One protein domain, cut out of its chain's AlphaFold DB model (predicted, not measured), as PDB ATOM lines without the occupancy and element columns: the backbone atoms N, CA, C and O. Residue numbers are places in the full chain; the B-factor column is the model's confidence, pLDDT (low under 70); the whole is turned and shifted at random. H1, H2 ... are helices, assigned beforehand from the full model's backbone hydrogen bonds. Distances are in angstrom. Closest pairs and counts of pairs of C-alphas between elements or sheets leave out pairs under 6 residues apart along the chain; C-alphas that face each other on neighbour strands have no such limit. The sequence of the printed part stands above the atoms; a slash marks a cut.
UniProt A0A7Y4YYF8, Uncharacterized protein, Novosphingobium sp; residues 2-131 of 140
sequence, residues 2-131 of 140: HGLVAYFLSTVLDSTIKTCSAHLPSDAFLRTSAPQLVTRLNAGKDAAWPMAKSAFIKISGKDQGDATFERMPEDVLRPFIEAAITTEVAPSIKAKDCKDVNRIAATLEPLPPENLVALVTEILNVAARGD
ATOM      1  N   HIS A   2     264.034 228.434 202.622       89.62
ATOM      2  CA  HIS A   2     262.693 228.870 202.201       89.62
ATOM      3  C   HIS A   2     262.666 229.778 200.956       89.62
ATOM      4  O   HIS A   2     261.918 229.514 200.021       89.62
ATOM      5  N   GLY A   3     263.515 230.813 200.900       88.50
ATOM      6  CA  GLY A   3     263.552 231.747 199.765       88.50
ATOM      7  C   GLY A   3     263.861 231.085 198.421       88.50
ATOM      8  O   GLY A   3     263.243 231.433 197.420       88.50
ATOM      9  N   LEU A   4     264.754 230.088 198.398       88.88
ATOM     10  CA  LEU A   4     265.041 229.319 197.180       88.88
ATOM     11  C   LEU A   4     263.818 228.534 196.729       88.88
ATOM     12  O   LEU A   4     263.475 228.565 195.555       88.88
ATOM     13  N   VAL A   5     263.141 227.859 197.657       92.19
ATOM     14  CA  VAL A   5     261.944 227.077 197.337       92.19
ATOM     15  C   VAL A   5     260.833 227.994 196.840       92.19
ATOM     16  O   VAL A   5     260.301 227.766 195.759       92.19
ATOM     17  N   ALA A   6     260.541 229.073 197.567       93.81
ATOM     18  CA  ALA A   6     259.541 230.069 197.186       93.81
ATOM     19  C   ALA A   6     259.783 230.625 195.775       93.81
ATOM     20  O   ALA A   6     258.841 230.846 195.017       93.81
ATOM     21  N   TYR A   7     261.051 230.814 195.406       94.50
ATOM     22  CA  TYR A   7     261.425 231.340 194.105       94.50
ATOM     23  C   TYR A   7     261.410 230.282 192.993       94.50
ATOM     24  O   TYR A   7     260.870 230.524 191.913       94.50
ATOM     25  N   PHE A   8     262.001 229.107 193.213       92.81
ATOM     26  CA  PHE A   8     262.253 228.121 192.156       92.81
ATOM     27  C   PHE A   8     261.155 227.071 191.994       92.81
ATOM     28  O   PHE A   8     261.103 226.433 190.943       92.81
ATOM     29  N   LEU A   9     260.252 226.904 192.966       93.19
ATOM     30  CA  LEU A   9     259.238 225.848 192.921       93.19
ATOM     31  C   LEU A   9     258.368 225.918 191.659       93.19
ATOM     32  O   LEU A   9     258.097 224.885 191.049       93.19
ATOM     33  N   SER A  10     257.984 227.120 191.222       93.12
ATOM     34  CA  SER A  10     257.200 227.283 189.993       93.12
ATOM     35  C   SER A  10     257.974 226.874 188.737       93.12
ATOM     36  O   SER A  10     257.408 226.233 187.858       93.12
ATOM     37  N   THR A  11     259.271 227.190 188.670       92.12
ATOM     38  CA  THR A  11     260.155 226.823 187.555       92.12
ATOM     39  C   THR A  11     260.336 225.308 187.486       92.12
ATOM     40  O   THR A  11     260.244 224.715 186.413       92.12
ATOM     41  N   VAL A  12     260.541 224.662 188.637       91.69
ATOM     42  CA  VAL A  12     260.658 223.201 188.726       91.69
ATOM     43  C   VAL A  12     259.350 222.522 188.325       91.69
ATOM     44  O   VAL A  12     259.368 221.554 187.562       91.69
ATOM     45  N   LEU A  13     258.209 223.036 188.793       93.44
ATOM     46  CA  LEU A  13     256.900 222.504 188.424       93.44
ATOM     47  C   LEU A  13     256.623 222.679 186.924       93.44
ATOM     48  O   LEU A  13     256.177 221.734 186.284       93.44
ATOM     49  N   ASP A  14     256.940 223.833 186.340       93.38
ATOM     50  CA  ASP A  14     256.796 224.072 184.898       93.38
ATOM     51  C   ASP A  14     257.675 223.124 184.062       93.38
ATOM     52  O   ASP A  14     257.206 222.505 183.105       93.38
ATOM     53  N   SER A  15     258.933 222.922 184.470       91.44
ATOM     54  CA  SER A  15     259.821 221.929 183.853       91.44
ATOM     55  C   SER A  15     259.244 220.512 183.960       91.44
ATOM     56  O   SER A  15     259.223 219.762 182.982       91.44
ATOM     57  N   THR A  16     258.678 220.171 185.119       93.50
ATOM     58  CA  THR A  16     258.013 218.885 185.358       93.50
ATOM     59  C   THR A  16     256.816 218.688 184.431       93.50
ATOM     60  O   THR A  16     256.674 217.621 183.836       93.50
ATOM     61  N   ILE A  17     255.979 219.714 184.256       95.06
ATOM     62  CA  ILE A  17     254.840 219.681 183.332       95.06
ATOM     63  C   ILE A  17     255.333 219.425 181.906       95.06
ATOM     64  O   ILE A  17     254.819 218.523 181.240       95.06
ATOM     65  N   LYS A  18     256.349 220.164 181.443       93.00
ATOM     66  CA  LYS A  18     256.910 220.022 180.089       93.00
ATOM     67  C   LYS A  18     257.448 218.616 179.833       93.00
ATOM     68  O   LYS A  18     257.113 218.019 178.814       93.00
ATOM     69  N   THR A  19     258.214 218.069 180.773       93.25
ATOM     70  CA  THR A  19     258.781 216.720 180.654       93.25
ATOM     71  C   THR A  19     257.704 215.639 180.721       93.25
ATOM     72  O   THR A  19     257.720 214.698 179.932       93.25
ATOM     73  N   CYS A  20     256.739 215.759 181.635       95.62
ATOM     74  CA  CYS A  20     255.789 214.683 181.905       95.62
ATOM     75  C   CYS A  20     254.531 214.690 181.035       95.62
ATOM     76  O   CYS A  20     253.876 213.653 180.928       95.62
ATOM     77  N   SER A  21     254.185 215.802 180.382       94.06
ATOM     78  CA  SER A  21     252.938 215.912 179.608       94.06
ATOM     79  C   SER A  21     252.797 214.848 178.514       94.06
ATOM     80  O   SER A  21     251.704 214.323 178.315       94.06
ATOM     81  N   ALA A  22     253.895 214.481 177.844       94.12
ATOM     82  CA  ALA A  22     253.896 213.451 176.798       94.12
ATOM     83  C   ALA A  22     253.718 212.017 177.336       94.12
ATOM     84  O   ALA A  22     253.412 211.103 176.573       94.12
ATOM     85  N   HIS A  23     253.894 211.813 178.644       95.81
ATOM     86  CA  HIS A  23     253.856 210.505 179.303       95.81
ATOM     87  C   HIS A  23     252.601 210.298 180.161       95.81
ATOM     88  O   HIS A  23     252.500 209.299 180.874       95.81
ATOM     89  N   LEU A  24     251.649 211.236 180.118       97.06
ATOM     90  CA  LEU A  24     250.471 211.239 180.979       97.06
ATOM     91  C   LEU A  24     249.157 211.270 180.182       97.06
ATOM     92  O   LEU A  24     249.085 211.930 179.139       97.06
ATOM     93  N   PRO A  25     248.090 210.618 180.693       96.44
ATOM     94  CA  PRO A  25     246.729 210.753 180.172       96.44
ATOM     95  C   PRO A  25     246.277 212.213 180.079       96.44
ATOM     96  O   PRO A  25     246.749 213.055 180.837       96.44
ATOM     97  N   SER A  26     245.357 212.532 179.166       96.25
ATOM     98  CA  SER A  26     244.919 213.915 178.905       96.25
ATOM     99  C   SER A  26     244.242 214.618 180.074       96.25
ATOM    100  O   SER A  26     244.251 215.842 180.120       96.25
ATOM    101  N   ASP A  27     243.685 213.856 181.003       95.88
ATOM    102  CA  ASP A  27     243.014 214.320 182.214       95.88
ATOM    103  C   ASP A  27     243.949 214.413 183.434       95.88
ATOM    104  O   ASP A  27     243.532 214.877 184.495       95.88
ATOM    105  N   ALA A  28     245.220 214.016 183.303       97.50
ATOM    106  CA  ALA A  28     246.176 214.042 184.402       97.50
ATOM    107  C   ALA A  28     246.356 215.458 184.981       97.50
ATOM    108  O   ALA A  28     246.456 216.439 184.242       97.50
ATOM    109  N   PHE A  29     246.474 215.551 186.309       96.88
ATOM    110  CA  PHE A  29     246.619 216.809 187.048       96.88
ATOM    111  C   PHE A  29     247.710 217.728 186.480       96.88
ATOM    112  O   PHE A  29     247.466 218.919 186.275       96.88
ATOM    113  N   LEU A  30     248.894 217.175 186.178       96.81
ATOM    114  CA  LEU A  30     250.008 217.947 185.614       96.81
ATOM    115  C   LEU A  30     249.678 218.582 184.256       96.81
ATOM    116  O   LEU A  30     250.252 219.610 183.918       96.81
ATOM    117  N   ARG A  31     248.746 218.006 183.490       97.00
ATOM    118  CA  ARG A  31     248.318 218.544 182.193       97.00
ATOM    119  C   ARG A  31     247.169 219.539 182.309       97.00
ATOM    120  O   ARG A  31     247.090 220.448 181.491       97.00
ATOM    121  N   THR A  32     246.279 219.362 183.282       96.56
ATOM    122  CA  THR A  32     245.019 220.118 183.351       96.56
ATOM    123  C   THR A  32     245.053 221.266 184.351       96.56
ATOM    124  O   THR A  32     244.603 222.362 184.036       96.56
ATOM    125  N   SER A  33     245.589 221.035 185.549       95.31
ATOM    126  CA  SER A  33     245.406 221.938 186.697       95.31
ATOM    127  C   SER A  33     246.724 222.521 187.213       95.31
ATOM    128  O   SER A  33     246.765 223.659 187.684       95.31
ATOM    129  N   ALA A  34     247.837 221.796 187.068       95.38
ATOM    130  CA  ALA A  34     249.151 222.280 187.487       95.38
ATOM    131  C   ALA A  34     249.603 223.599 186.818       95.38
ATOM    132  O   ALA A  34     250.238 224.393 187.513       95.38
ATOM    133  N   PRO A  35     249.257 223.923 185.550       95.75
ATOM    134  CA  PRO A  35     249.574 225.236 184.980       95.75
ATOM    135  C   PRO A  35     249.001 226.411 185.791       95.75
ATOM    136  O   PRO A  35     249.672 227.423 185.974       95.75
ATOM    137  N   GLN A  36     247.802 226.262 186.365       95.00
ATOM    138  CA  GLN A  36     247.217 227.281 187.242       95.00
ATOM    139  C   GLN A  36     247.973 227.387 188.575       95.00
ATOM    140  O   GLN A  36     248.114 228.478 189.129       95.00
ATOM    141  N   LEU A  37     248.475 226.266 189.105       94.12
ATOM    142  CA  LEU A  37     249.337 226.268 190.290       94.12
ATOM    143  C   LEU A  37     250.663 226.996 190.015       94.12
ATOM    144  O   LEU A  37     251.088 227.798 190.843       94.12
ATOM    145  N   VAL A  38     251.271 226.800 188.840       95.75
ATOM    146  CA  VAL A  38     252.458 227.562 188.409       95.75
ATOM    147  C   VAL A  38     252.168 229.066 188.411       95.75
ATOM    148  O   VAL A  38     252.954 229.830 188.971       95.75
ATOM    149  N   THR A  39     251.027 229.501 187.864       95.62
ATOM    150  CA  THR A  39     250.618 230.916 187.897       95.62
ATOM    151  C   THR A  39     250.506 231.451 189.325       95.62
ATOM    152  O   THR A  39     251.024 232.529 189.609       95.62
ATOM    153  N   ARG A  40     249.878 230.695 190.238       93.94
ATOM    154  CA  ARG A  40     249.749 231.083 191.654       93.94
ATOM    155  C   ARG A  40     251.111 231.206 192.346       93.94
ATOM    156  O   ARG A  40     251.344 232.180 193.051       93.94
ATOM    157  N   LEU A  41     252.021 230.260 192.110       93.94
ATOM    158  CA  LEU A  41     253.380 230.290 192.664       93.94
ATOM    159  C   LEU A  41     254.215 231.451 192.097       93.94
ATOM    160  O   LEU A  41     254.995 232.063 192.823       93.94
ATOM    161  N   ASN A  42     254.029 231.797 190.819       94.44
ATOM    162  CA  ASN A  42     254.753 232.900 190.181       94.44
ATOM    163  C   ASN A  42     254.461 234.265 190.819       94.44
ATOM    164  O   ASN A  42     255.351 235.112 190.832       94.44
ATOM    165  N   ALA A  43     253.270 234.466 191.392       92.88
ATOM    166  CA  ALA A  43     252.898 235.725 192.039       92.88
ATOM    167  C   ALA A  43     253.831 236.114 193.206       92.88
ATOM    168  O   ALA A  43     253.973 237.296 193.506       92.88
ATOM    169  N   GLY A  44     254.493 235.139 193.846       88.50
ATOM    170  CA  GLY A  44     255.420 235.372 194.958       88.50
ATOM    171  C   GLY A  44     256.897 235.502 194.570       88.50
ATOM    172  O   GLY A  44     257.716 235.810 195.438       88.50
ATOM    173  N   LYS A  45     257.275 235.274 193.303       90.81
ATOM    174  CA  LYS A  45     258.694 235.158 192.907       90.81
ATOM    175  C   LYS A  45     259.490 236.433 193.135       90.81
ATOM    176  O   LYS A  45     260.583 236.366 193.687       90.81
ATOM    177  N   ASP A  46     258.962 237.585 192.732       92.19
ATOM    178  CA  ASP A  46     259.700 238.847 192.854       92.19
ATOM    179  C   ASP A  46     259.961 239.210 194.320       92.19
ATOM    180  O   ASP A  46     261.064 239.620 194.671       92.19
ATOM    181  N   ALA A  47     258.987 238.960 195.200       92.38
ATOM    182  CA  ALA A  47     259.151 239.150 196.639       92.38
ATOM    183  C   ALA A  47     260.145 238.147 197.258       92.38
ATOM    184  O   ALA A  47     260.883 238.493 198.179       92.38
ATOM    185  N   ALA A  48     260.191 236.912 196.750       94.06
ATOM    186  CA  ALA A  48     261.115 235.880 197.220       94.06
ATOM    187  C   ALA A  48     262.563 236.090 196.741       94.06
ATOM    188  O   ALA A  48     263.496 235.555 197.348       94.06
ATOM    189  N   TRP A  49     262.762 236.860 195.668       93.31
ATOM    190  CA  TRP A  49     264.041 236.964 194.973       93.31
ATOM    191  C   TRP A  49     265.227 237.386 195.859       93.31
ATOM    192  O   TRP A  49     266.234 236.677 195.834       93.31
ATOM    193  N   PRO A  50     265.150 238.437 196.703       92.75
ATOM    194  CA  PRO A  50     266.291 238.827 197.538       92.75
ATOM    195  C   PRO A  50     266.759 237.703 198.476       92.75
ATOM    196  O   PRO A  50     267.958 237.476 198.651       92.75
ATOM    197  N   MET A  51     265.810 236.951 199.041       91.31
ATOM    198  CA  MET A  51     266.105 235.810 199.907       91.31
ATOM    199  C   MET A  51     266.669 234.629 199.106       91.31
ATOM    200  O   MET A  51     267.612 233.980 199.559       91.31
ATOM    201  N   ALA A  52     266.127 234.367 197.914       92.00
ATOM    202  CA  ALA A  52     266.617 233.328 197.010       92.00
ATOM    203  C   ALA A  52     268.056 233.598 196.555       92.00
ATOM    204  O   ALA A  52     268.899 232.713 196.663       92.00
ATOM    205  N   LYS A  53     268.358 234.832 196.128       90.44
ATOM    206  CA  LYS A  53     269.705 235.285 195.759       90.44
ATOM    207  C   LYS A  53     270.691 235.075 196.904       90.44
ATOM    208  O   LYS A  53     271.719 234.436 196.707       90.44
ATOM    209  N   SER A  54     270.365 235.564 198.103       88.62
ATOM    210  CA  SER A  54     271.234 235.403 199.277       88.62
ATOM    211  C   SER A  54     271.496 233.929 199.595       88.62
ATOM    212  O   SER A  54     272.636 233.534 199.828       88.62
ATOM    213  N   ALA A  55     270.451 233.100 199.566       86.56
ATOM    214  CA  ALA A  55     270.581 231.675 199.817       86.56
ATOM    215  C   ALA A  55     271.401 230.962 198.729       86.56
ATOM    216  O   ALA A  55     272.236 230.135 199.071       86.56
ATOM    217  N   PHE A  56     271.227 231.306 197.449       86.06
ATOM    218  CA  PHE A  56     272.040 230.751 196.365       86.06
ATOM    219  C   PHE A  56     273.520 231.101 196.539       86.06
ATOM    220  O   PHE A  56     274.350 230.197 196.518       86.06
ATOM    221  N   ILE A  57     273.838 232.380 196.784       85.00
ATOM    222  CA  ILE A  57     275.221 232.846 196.975       85.00
ATOM    223  C   ILE A  57     275.892 232.056 198.103       85.00
ATOM    224  O   ILE A  57     276.940 231.459 197.876       85.00
ATOM    225  N   LYS A  58     275.230 231.928 199.264       80.88
ATOM    226  CA  LYS A  58     275.728 231.138 200.407       80.88
ATOM    227  C   LYS A  58     276.035 229.675 200.065       80.88
ATOM    228  O   LYS A  58     276.912 229.077 200.686       80.88
ATOM    229  N   ILE A  59     275.292 229.083 199.133       75.69
ATOM    230  CA  ILE A  59     275.475 227.687 198.711       75.69
ATOM    231  C   ILE A  59     276.620 227.584 197.703       75.69
ATOM    232  O   ILE A  59     277.477 226.714 197.842       75.69
ATOM    233  N   SER A  60     276.674 228.493 196.728       74.81
ATOM    234  CA  SER A  60     277.733 228.538 195.711       74.81
ATOM    235  C   SER A  60     279.104 228.953 196.265       74.81
ATOM    236  O   SER A  60     280.140 228.531 195.751       74.81
ATOM    237  N   GLY A  61     279.109 229.747 197.339       61.75
ATOM    238  CA  GLY A  61     280.279 230.374 197.952       61.75
ATOM    239  C   GLY A  61     281.287 229.436 198.600       61.75
ATOM    240  O   GLY A  61     282.431 229.825 198.828       61.75
ATOM    241  N   LYS A  62     280.903 228.183 198.876       57.31
ATOM    242  CA  LYS A  62     281.819 227.191 199.458       57.31
ATOM    243  C   LYS A  62     282.897 226.710 198.478       57.31
ATOM    244  O   LYS A  62     283.936 226.266 198.953       57.31
ATOM    245  N   ASP A  63     282.692 226.869 197.165       54.16
ATOM    246  CA  ASP A  63     283.649 226.448 196.127       54.16
ATOM    247  C   ASP A  63     284.038 227.562 195.127       54.16
ATOM    248  O   ASP A  63     285.095 227.471 194.503       54.16
ATOM    249  N   GLN A  64     283.249 228.637 194.966       52.47
ATOM    250  CA  GLN A  64     283.583 229.765 194.079       52.47
ATOM    251  C   GLN A  64     283.197 231.105 194.720       52.47
ATOM    252  O   GLN A  64     282.033 231.348 195.018       52.47
ATOM    253  N   GLY A  65     284.197 231.965 194.939       54.75
ATOM    254  CA  GLY A  65     284.139 233.125 195.832       54.75
ATOM    255  C   GLY A  65     282.899 234.019 195.709       54.75
ATOM    256  O   GLY A  65     282.651 234.613 194.655       54.75
ATOM    257  N   ASP A  66     282.213 234.183 196.848       63.09
ATOM    258  CA  ASP A  66     281.027 235.024 197.098       63.09
ATOM    259  C   ASP A  66     281.074 236.391 196.400       63.09
ATOM    260  O   ASP A  66     280.093 236.873 195.830       63.09
ATOM    261  N   ALA A  67     282.265 236.984 196.347       66.19
ATOM    262  CA  ALA A  67     282.491 238.313 195.806       66.19
ATOM    263  C   ALA A  67     282.267 238.436 194.283       66.19
ATOM    264  O   ALA A  67     282.218 239.552 193.765       66.19
ATOM    265  N   THR A  68     282.180 237.331 193.533       78.94
ATOM    266  CA  THR A  68     281.909 237.384 192.084       78.94
ATOM    267  C   THR A  68     280.422 237.591 191.812       78.94
ATOM    268  O   THR A  68     280.066 238.477 191.039       78.94
ATOM    269  N   PHE A  69     279.550 236.830 192.480       82.69
ATOM    270  CA  PHE A  69     278.099 236.917 192.281       82.69
ATOM    271  C   PHE A  69     277.507 238.203 192.858       82.69
ATOM    272  O   PHE A  69     276.610 238.786 192.257       82.69
ATOM    273  N   GLU A  70     278.041 238.695 193.977       81.88
ATOM    274  CA  GLU A  70     277.589 239.950 194.591       81.88
ATOM    275  C   GLU A  70     277.825 241.184 193.709       81.88
ATOM    276  O   GLU A  70     277.095 242.168 193.817       81.88
ATOM    277  N   ARG A  71     278.830 241.133 192.824       85.12
ATOM    278  CA  ARG A  71     279.187 242.235 191.916       85.12
ATOM    279  C   ARG A  71     278.459 242.182 190.575       85.12
ATOM    280  O   ARG A  71     278.605 243.110 189.781       85.12
ATOM    281  N   MET A  72     277.718 241.109 190.292       89.00
ATOM    282  CA  MET A  72     276.969 240.999 189.043       89.00
ATOM    283  C   MET A  72     275.748 241.932 189.057       89.00
ATOM    284  O   MET A  72     275.045 241.995 190.069       89.00
ATOM    285  N   PRO A  73     275.456 242.618 187.936       92.75
ATOM    286  CA  PRO A  73     274.193 243.323 187.747       92.75
ATOM    287  C   PRO A  73     272.993 242.390 187.933       92.75
ATOM    288  O   PRO A  73     273.046 241.214 187.574       92.75
ATOM    289  N   GLU A  74     271.900 242.908 188.491       90.25
ATOM    290  CA  GLU A  74     270.738 242.095 188.866       90.25
ATOM    291  C   GLU A  74     270.047 241.445 187.657       90.25
ATOM    292  O   GLU A  74     269.616 240.293 187.719       90.25
ATOM    293  N   ASP A  75     269.995 242.171 186.542       92.69
ATOM    294  CA  ASP A  75     269.457 241.736 185.252       92.69
ATOM    295  C   ASP A  75     270.289 240.628 184.591       92.69
ATOM    296  O   ASP A  75     269.779 239.906 183.739       92.69
ATOM    297  N   VAL A  76     271.539 240.443 185.024       93.19
ATOM    298  CA  VAL A  76     272.418 239.343 184.602       93.19
ATOM    299  C   VAL A  76     272.376 238.194 185.606       93.19
ATOM    300  O   VAL A  76     272.255 237.029 185.229       93.19
ATOM    301  N   LEU A  77     272.459 238.511 186.899       91.69
ATOM    302  CA  LEU A  77     272.557 237.519 187.962       91.69
ATOM    303  C   LEU A  77     271.291 236.665 188.064       91.69
ATOM    304  O   LEU A  77     271.375 235.447 188.212       91.69
ATOM    305  N   ARG A  78     270.117 237.294 187.977       92.56
ATOM    306  CA  ARG A  78     268.832 236.602 188.093       92.56
ATOM    307  C   ARG A  78     268.647 235.499 187.042       92.56
ATOM    308  O   ARG A  78     268.485 234.346 187.449       92.56
ATOM    309  N   PRO A  79     268.741 235.778 185.729       91.75
ATOM    310  CA  PRO A  79     268.634 234.733 184.714       91.75
ATOM    311  C   PRO A  79     269.786 233.721 184.772       91.75
ATOM    312  O   PRO A  79     269.576 232.549 184.464       91.75
ATOM    313  N   PHE A  80     270.987 234.124 185.208       91.00
ATOM    314  CA  PHE A  80     272.096 233.189 185.412       91.00
ATOM    315  C   PHE A  80     271.764 232.127 186.473       91.00
ATOM    316  O   PHE A  80     271.902 230.931 186.213       91.00
ATOM    317  N   ILE A  81     271.283 232.549 187.648       89.56
ATOM    318  CA  ILE A  81     270.895 231.626 188.724       89.56
ATOM    319  C   ILE A  81     269.723 230.744 188.269       89.56
ATOM    320  O   ILE A  81     269.720 229.538 188.522       89.56
ATOM    321  N   GLU A  82     268.743 231.308 187.557       89.19
ATOM    322  CA  GLU A  82     267.630 230.533 186.996       89.19
ATOM    323  C   GLU A  82     268.079 229.439 186.033       89.19
ATOM    324  O   GLU A  82     267.597 228.304 186.125       89.19
ATOM    325  N   ALA A  83     269.019 229.754 185.142       88.88
ATOM    326  CA  ALA A  83     269.597 228.777 184.235       88.88
ATOM    327  C   ALA A  83     270.346 227.684 185.008       88.88
ATOM    328  O   ALA A  83     270.091 226.504 184.774       88.88
ATOM    329  N   ALA A  84     271.190 228.060 185.976       86.56
ATOM    330  CA  ALA A  84     271.956 227.112 186.787       86.56
ATOM    331  C   ALA A  84     271.047 226.100 187.506       86.56
ATOM    332  O   ALA A  84     271.236 224.893 187.372       86.56
ATOM    333  N   ILE A  85     270.005 226.572 188.199       83.81
ATOM    334  CA  ILE A  85     269.052 225.686 188.887       83.81
ATOM    335  C   ILE A  85     268.297 224.797 187.896       83.81
ATOM    336  O   ILE A  85     268.104 223.607 188.151       83.81
ATOM    337  N   THR A  86     267.878 225.342 186.752       84.69
ATOM    338  CA  THR A  86     267.155 224.563 185.738       84.69
ATOM    339  C   THR A  86     268.028 223.445 185.169       84.69
ATOM    340  O   THR A  86     267.547 222.323 185.015       84.69
ATOM    341  N   THR A  87     269.309 223.717 184.902       85.75
ATOM    342  CA  THR A  87     270.276 222.726 184.412       85.75
ATOM    343  C   THR A  87     270.495 221.587 185.404       85.75
ATOM    344  O   THR A  87     270.593 220.440 184.978       85.75
ATOM    345  N   GLU A  88     270.519 221.870 186.707       83.31
ATOM    346  CA  GLU A  88     270.679 220.840 187.741       83.31
ATOM    347  C   GLU A  88     269.404 220.004 187.951       83.31
ATOM    348  O   GLU A  88     269.454 218.783 188.120       83.31
ATOM    349  N   VAL A  89     268.230 220.643 187.925       80.19
ATOM    350  CA  VAL A  89     266.962 219.963 188.234       80.19
ATOM    351  C   VAL A  89     266.406 219.190 187.040       80.19
ATOM    352  O   VAL A  89     265.904 218.078 187.218       80.19
ATOM    353  N   ALA A  90     266.493 219.733 185.822       79.62
ATOM    354  CA  ALA A  90     265.856 219.136 184.647       79.62
ATOM    355  C   ALA A  90     266.267 217.668 184.382       79.62
ATOM    356  O   ALA A  90     265.373 216.849 184.155       79.62
ATOM    357  N   PRO A  91     267.554 217.269 184.480       84.56
ATOM    358  CA  PRO A  91     267.975 215.876 184.283       84.56
ATOM    359  C   PRO A  91     267.416 214.893 185.323       84.56
ATOM    360  O   PRO A  91     267.405 213.680 185.095       84.56
ATOM    361  N   SER A  92     266.973 215.399 186.477       84.94
ATOM    362  CA  SER A  92     266.444 214.584 187.573       84.94
ATOM    363  C   SER A  92     264.977 214.196 187.368       84.94
ATOM    364  O   SER A  92     264.515 213.229 187.972       84.94
ATOM    365  N   ILE A  93     264.251 214.888 186.482       87.25
ATOM    366  CA  ILE A  93     262.857 214.585 186.142       87.25
ATOM    367  C   ILE A  93     262.847 213.543 185.020       87.25
ATOM    368  O   ILE A  93     263.034 213.863 183.846       87.25
ATOM    369  N   LYS A  94     262.635 212.271 185.364       90.75
ATOM    370  CA  LYS A  94     262.657 211.169 184.390       90.75
ATOM    371  C   LYS A  94     261.243 210.774 183.985       90.75
ATOM    372  O   LYS A  94     260.356 210.659 184.825       90.75
ATOM    373  N   ALA A  95     261.068 210.439 182.706       92.50
ATOM    374  CA  ALA A  95     259.787 209.994 182.146       92.50
ATOM    375  C   ALA A  95     259.125 208.855 182.949       92.50
ATOM    376  O   ALA A  95     257.912 208.848 183.143       92.50
ATOM    377  N   LYS A  96     259.930 207.912 183.459       93.94
ATOM    378  CA  LYS A  96     259.450 206.775 184.259       93.94
ATOM    379  C   LYS A  96     258.787 207.175 185.585       93.94
ATOM    380  O   LYS A  96     257.944 206.431 186.069       93.94
ATOM    381  N   ASP A  97     259.132 208.340 186.133       94.31
ATOM    382  CA  ASP A  97     258.656 208.803 187.440       94.31
ATOM    383  C   ASP A  97     257.403 209.696 187.295       94.31
ATOM    384  O   ASP A  97     256.729 210.016 188.273       94.31
ATOM    385  N   CYS A  98     257.025 210.069 186.064       95.88
ATOM    386  CA  CYS A  98     255.962 211.041 185.794       95.88
ATOM    387  C   CYS A  98     254.588 210.657 186.353       95.88
ATOM    388  O   CYS A  98     253.829 211.536 186.765       95.88
ATOM    389  N   LYS A  99     254.255 209.361 186.402       96.38
ATOM    390  CA  LYS A  99     252.994 208.898 186.999       96.38
ATOM    391  C   LYS A  99     252.955 209.161 188.506       96.38
ATOM    392  O   LYS A  99     251.935 209.630 189.015       96.38
ATOM    393  N   ASP A 100     254.059 208.894 189.197       96.00
ATOM    394  CA  ASP A 100     254.170 209.094 190.640       96.00
ATOM    395  C   ASP A 100     254.218 210.584 190.977       96.00
ATOM    396  O   ASP A 100     253.472 211.044 191.840       96.00
ATOM    397  N   VAL A 101     254.993 211.365 190.216       94.19
ATOM    398  CA  VAL A 101     255.044 212.825 190.357       94.19
ATOM    399  C   VAL A 101     253.665 213.450 190.147       94.19
ATOM    400  O   VAL A 101     253.248 214.285 190.947       94.19
ATOM    401  N   ASN A 102     252.905 213.006 189.139       96.69
ATOM    402  CA  ASN A 102     251.534 213.473 188.931       96.69
ATOM    403  C   ASN A 102     250.629 213.182 190.136       96.69
ATOM    404  O   ASN A 102     249.859 214.047 190.544       96.69
ATOM    405  N   ARG A 103     250.722 211.980 190.719       95.94
ATOM    406  CA  ARG A 103     249.921 211.601 191.892       95.94
ATOM    407  C   ARG A 103     250.281 212.441 193.118       95.94
ATOM    408  O   ARG A 103     249.380 212.883 193.832       95.94
ATOM    409  N   ILE A 104     251.572 212.667 193.355       93.94
ATOM    410  CA  ILE A 104     252.052 213.513 194.454       93.94
ATOM    411  C   ILE A 104     251.544 214.943 194.256       93.94
ATOM    412  O   ILE A 104     250.889 215.479 195.143       93.94
ATOM    413  N   ALA A 105     251.764 215.527 193.076       93.56
ATOM    414  CA  ALA A 105     251.339 216.890 192.770       93.56
ATOM    415  C   ALA A 105     249.819 217.076 192.916       93.56
ATOM    416  O   ALA A 105     249.383 218.053 193.516       93.56
ATOM    417  N   ALA A 106     249.017 216.105 192.462       95.06
ATOM    418  CA  ALA A 106     247.565 216.125 192.631       95.06
ATOM    419  C   ALA A 106     247.134 216.073 194.106       95.06
ATOM    420  O   ALA A 106     246.168 216.720 194.493       95.06
ATOM    421  N   THR A 107     247.860 215.325 194.942       94.81
ATOM    422  CA  THR A 107     247.576 215.227 196.386       94.81
ATOM    423  C   THR A 107     247.841 216.554 197.102       94.81
ATOM    424  O   THR A 107     247.185 216.868 198.091       94.81
ATOM    425  N   LEU A 108     248.795 217.337 196.594       92.31
ATOM    426  CA  LEU A 108     249.191 218.622 197.161       92.31
ATOM    427  C   LEU A 108     248.380 219.810 196.614       92.31
ATOM    428  O   LEU A 108     248.498 220.899 197.164       92.31
ATOM    429  N   GLU A 109     247.561 219.621 195.572       89.44
ATOM    430  CA  GLU A 109     246.779 220.684 194.909       89.44
ATOM    431  C   GLU A 109     245.947 221.551 195.864       89.44
ATOM    432  O   GLU A 109     246.002 222.775 195.711       89.44
ATOM    433  N   PRO A 110     245.242 220.990 196.870       92.19
ATOM    434  CA  PRO A 110     244.390 221.800 197.738       92.19
ATOM    435  C   PRO A 110     245.171 222.768 198.631       92.19
ATOM    436  O   PRO A 110     244.573 223.629 199.277       92.19
ATOM    437  N   LEU A 111     246.495 222.607 198.729       94.56
ATOM    438  CA  LEU A 111     247.316 223.471 199.555       94.56
ATOM    439  C   LEU A 111     247.430 224.864 198.925       94.56
ATOM    440  O   LEU A 111     247.762 224.998 197.743       94.56
ATOM    441  N   PRO A 112     247.238 225.923 199.726       93.38
ATOM    442  CA  PRO A 112     247.626 227.263 199.325       93.38
ATOM    443  C   PRO A 112     249.115 227.328 198.932       93.38
ATOM    444  O   PRO A 112     249.923 226.584 199.502       93.38
ATOM    445  N   PRO A 113     249.508 228.207 197.990       92.50
ATOM    446  CA  PRO A 113     250.893 228.325 197.525       92.50
ATOM    447  C   PRO A 113     251.917 228.484 198.655       92.50
ATOM    448  O   PRO A 113     252.974 227.859 198.623       92.50
ATOM    449  N   GLU A 114     251.588 229.268 199.679       92.00
ATOM    450  CA  GLU A 114     252.420 229.498 200.857       92.00
ATOM    451  C   GLU A 114     252.645 228.217 201.670       92.00
ATOM    452  O   GLU A 114     253.777 227.904 202.042       92.00
ATOM    453  N   ASN A 115     251.594 227.416 201.863       95.62
ATOM    454  CA  ASN A 115     251.679 226.155 202.595       95.62
ATOM    455  C   ASN A 115     252.445 225.103 201.793       95.62
ATOM    456  O   ASN A 115     253.196 224.316 202.367       95.62
ATOM    457  N   LEU A 116     252.287 225.098 200.466       94.94
ATOM    458  CA  LEU A 116     253.041 224.214 199.586       94.94
ATOM    459  C   LEU A 116     254.543 224.533 199.628       94.94
ATOM    460  O   LEU A 116     255.359 223.625 199.777       94.94
ATOM    461  N   VAL A 117     254.911 225.815 199.548       94.38
ATOM    462  CA  VAL A 117     256.306 226.265 199.668       94.38
ATOM    463  C   VAL A 117     256.888 225.889 201.029       94.38
ATOM    464  O   VAL A 117     257.992 225.341 201.085       94.38
ATOM    465  N   ALA A 118     256.153 226.134 202.117       94.81
ATOM    466  CA  ALA A 118     256.588 225.772 203.462       94.81
ATOM    467  C   ALA A 118     256.797 224.255 203.598       94.81
ATOM    468  O   ALA A 118     257.855 223.814 204.039       94.81
ATOM    469  N   LEU A 119     255.840 223.446 203.134       95.19
ATOM    470  CA  LEU A 119     255.935 221.987 203.176       95.19
ATOM    471  C   LEU A 119     257.158 221.468 202.410       95.19
ATOM    472  O   LEU A 119     257.923 220.665 202.943       95.19
ATOM    473  N   VAL A 120     257.365 221.928 201.173       92.94
ATOM    474  CA  VAL A 120     258.523 221.521 200.362       92.94
ATOM    475  C   VAL A 120     259.829 221.960 201.025       92.94
ATOM    476  O   VAL A 120     260.785 221.186 201.057       92.94
ATOM    477  N   THR A 121     259.864 223.161 201.607       92.88
ATOM    478  CA  THR A 121     261.023 223.653 202.366       92.88
ATOM    479  C   THR A 121     261.369 222.717 203.519       92.88
ATOM    480  O   THR A 121     262.526 222.318 203.649       92.88
ATOM    481  N   GLU A 122     260.385 222.308 204.316       94.00
ATOM    482  CA  GLU A 122     260.624 221.419 205.454       94.00
ATOM    483  C   GLU A 122     261.066 220.017 205.029       94.00
ATOM    484  O   GLU A 122     261.991 219.455 205.621       94.00
ATOM    485  N   ILE A 123     260.483 219.468 203.960       91.00
ATOM    486  CA  ILE A 123     260.925 218.186 203.392       91.00
ATOM    487  C   ILE A 123     262.397 218.266 202.969       91.00
ATOM    488  O   ILE A 123     263.184 217.373 203.293       91.00
ATOM    489  N   LEU A 124     262.791 219.346 202.290       88.12
ATOM    490  CA  LEU A 124     264.173 219.545 201.863       88.12
ATOM    491  C   LEU A 124     265.114 219.760 203.055       88.12
ATOM    492  O   LEU A 124     266.209 219.203 203.057       88.12
ATOM    493  N   ASN A 125     264.694 220.488 204.094       86.44
ATOM    494  CA  ASN A 125     265.469 220.643 205.329       86.44
ATOM    495  C   ASN A 125     265.704 219.288 206.017       86.44
ATOM    496  O   ASN A 125     266.805 219.010 206.492       86.44
ATOM    497  N   VAL A 126     264.689 218.417 206.058       87.94
ATOM    498  CA  VAL A 126     264.824 217.049 206.587       87.94
ATOM    499  C   VAL A 126     265.806 216.236 205.743       87.94
ATOM    500  O   VAL A 126     266.707 215.616 206.308       87.94
ATOM    501  N   ALA A 127     265.669 216.262 204.416       84.50
ATOM    502  CA  ALA A 127     266.550 215.531 203.506       84.50
ATOM    503  C   ALA A 127     268.011 216.007 203.602       84.50
ATOM    504  O   ALA A 127     268.928 215.188 203.668       84.50
ATOM    505  N   ALA A 128     268.227 217.322 203.704       78.31
ATOM    506  CA  ALA A 128     269.547 217.934 203.840       78.31
ATOM    507  C   ALA A 128     270.295 217.481 205.103       78.31
ATOM    508  O   ALA A 128     271.516 217.363 205.081       78.31
ATOM    509  N   ARG A 129     269.585 217.173 206.197       78.50
ATOM    510  CA  ARG A 129     270.209 216.658 207.431       78.50
ATOM    511  C   ARG A 129     270.787 215.248 207.273       78.50
ATOM    512  O   ARG A 129     271.751 214.916 207.956       78.50
ATOM    513  N   GLY A 130     270.191 214.419 206.414       65.94
ATOM    514  CA  GLY A 130     270.584 213.019 206.215       65.94
ATOM    515  C   GLY A 130     271.598 212.792 205.090       65.94
ATOM    516  O   GLY A 130     272.266 211.758 205.075       65.94
ATOM    517  N   ASP A 131     271.738 213.743 204.166       61.22
ATOM    518  CA  ASP A 131     272.584 213.618 202.977       61.22
ATOM    519  C   ASP A 131     273.643 214.727 202.930       61.22
ATOM    520  O   ASP A 131     273.322 215.898 202.742       61.22
TER     521      ASP A 131
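Overview. This is residues 2 to 131 of the 140 residues of an uncharacterized protein of Novosphingobium sp (UniProt A0A7Y4YYF8). One long, kinked helix, H1, makes the core, and the other six gather round it: H4 and H7 cross near its first residues, H3 runs beside it, H5 crosses it steeply, and H2 and H6 pack near its last residues. Residues 126 to 131, of which 126 to 130 belong to H7, stick out. The printed part has 130 residues with seven named helices, H1 to H7 in order, and no named strand: all helix. It is compact, with a radius of gyration of the C-alphas of 15.6 A and spans of 48 by 32 by 27 A.

Along the chain. Find C-alpha 2 at (262.693, 228.870, 202.201); from there H1, residues 2 to 23, runs 30.7 A, with a kink of 41 degrees near residue 9. Next come H2, residues 29 to 32, H3, residues 34 to 42, and H4, residues 45 to 60, with a kink of 38 degrees near residue 52. H5 holds residues 74 to 92, 27.9 A, H6 residues 95 to 108, and H7 residues 113 to 130, 26.4 A, ending at C-alpha 130 (270.584, 213.019, 206.215).

Arrangement. Start at the hub, H1. At Ser 10 it touches H3, C-alpha to C-alpha 5.0 A from Val 38, at a shallow tilt of 21 degrees, opposite ways. Its residues 2 to 8 touch H4, about perpendicular at 83 degrees; the closest C-alphas, Leu 4 and Ala 52, are 4.3 A apart. Every O i to N i+4 pair is within hydrogen-bond range in H3, but 14 of 18 in H1, 10 of 12 in H4, 12 of 15 in H5, 8 of 10 in H6 and 13 of 14 in H7; H2 is too short for one.

Size, cuts and confidence. The C-alphas farthest apart, Asp 27 and Ala 67, are 48.2 A apart. The printed part has no cut, and H4 to H5 is the long link. Confidence is under 70 at residues 61 to 67 and 130 to 131.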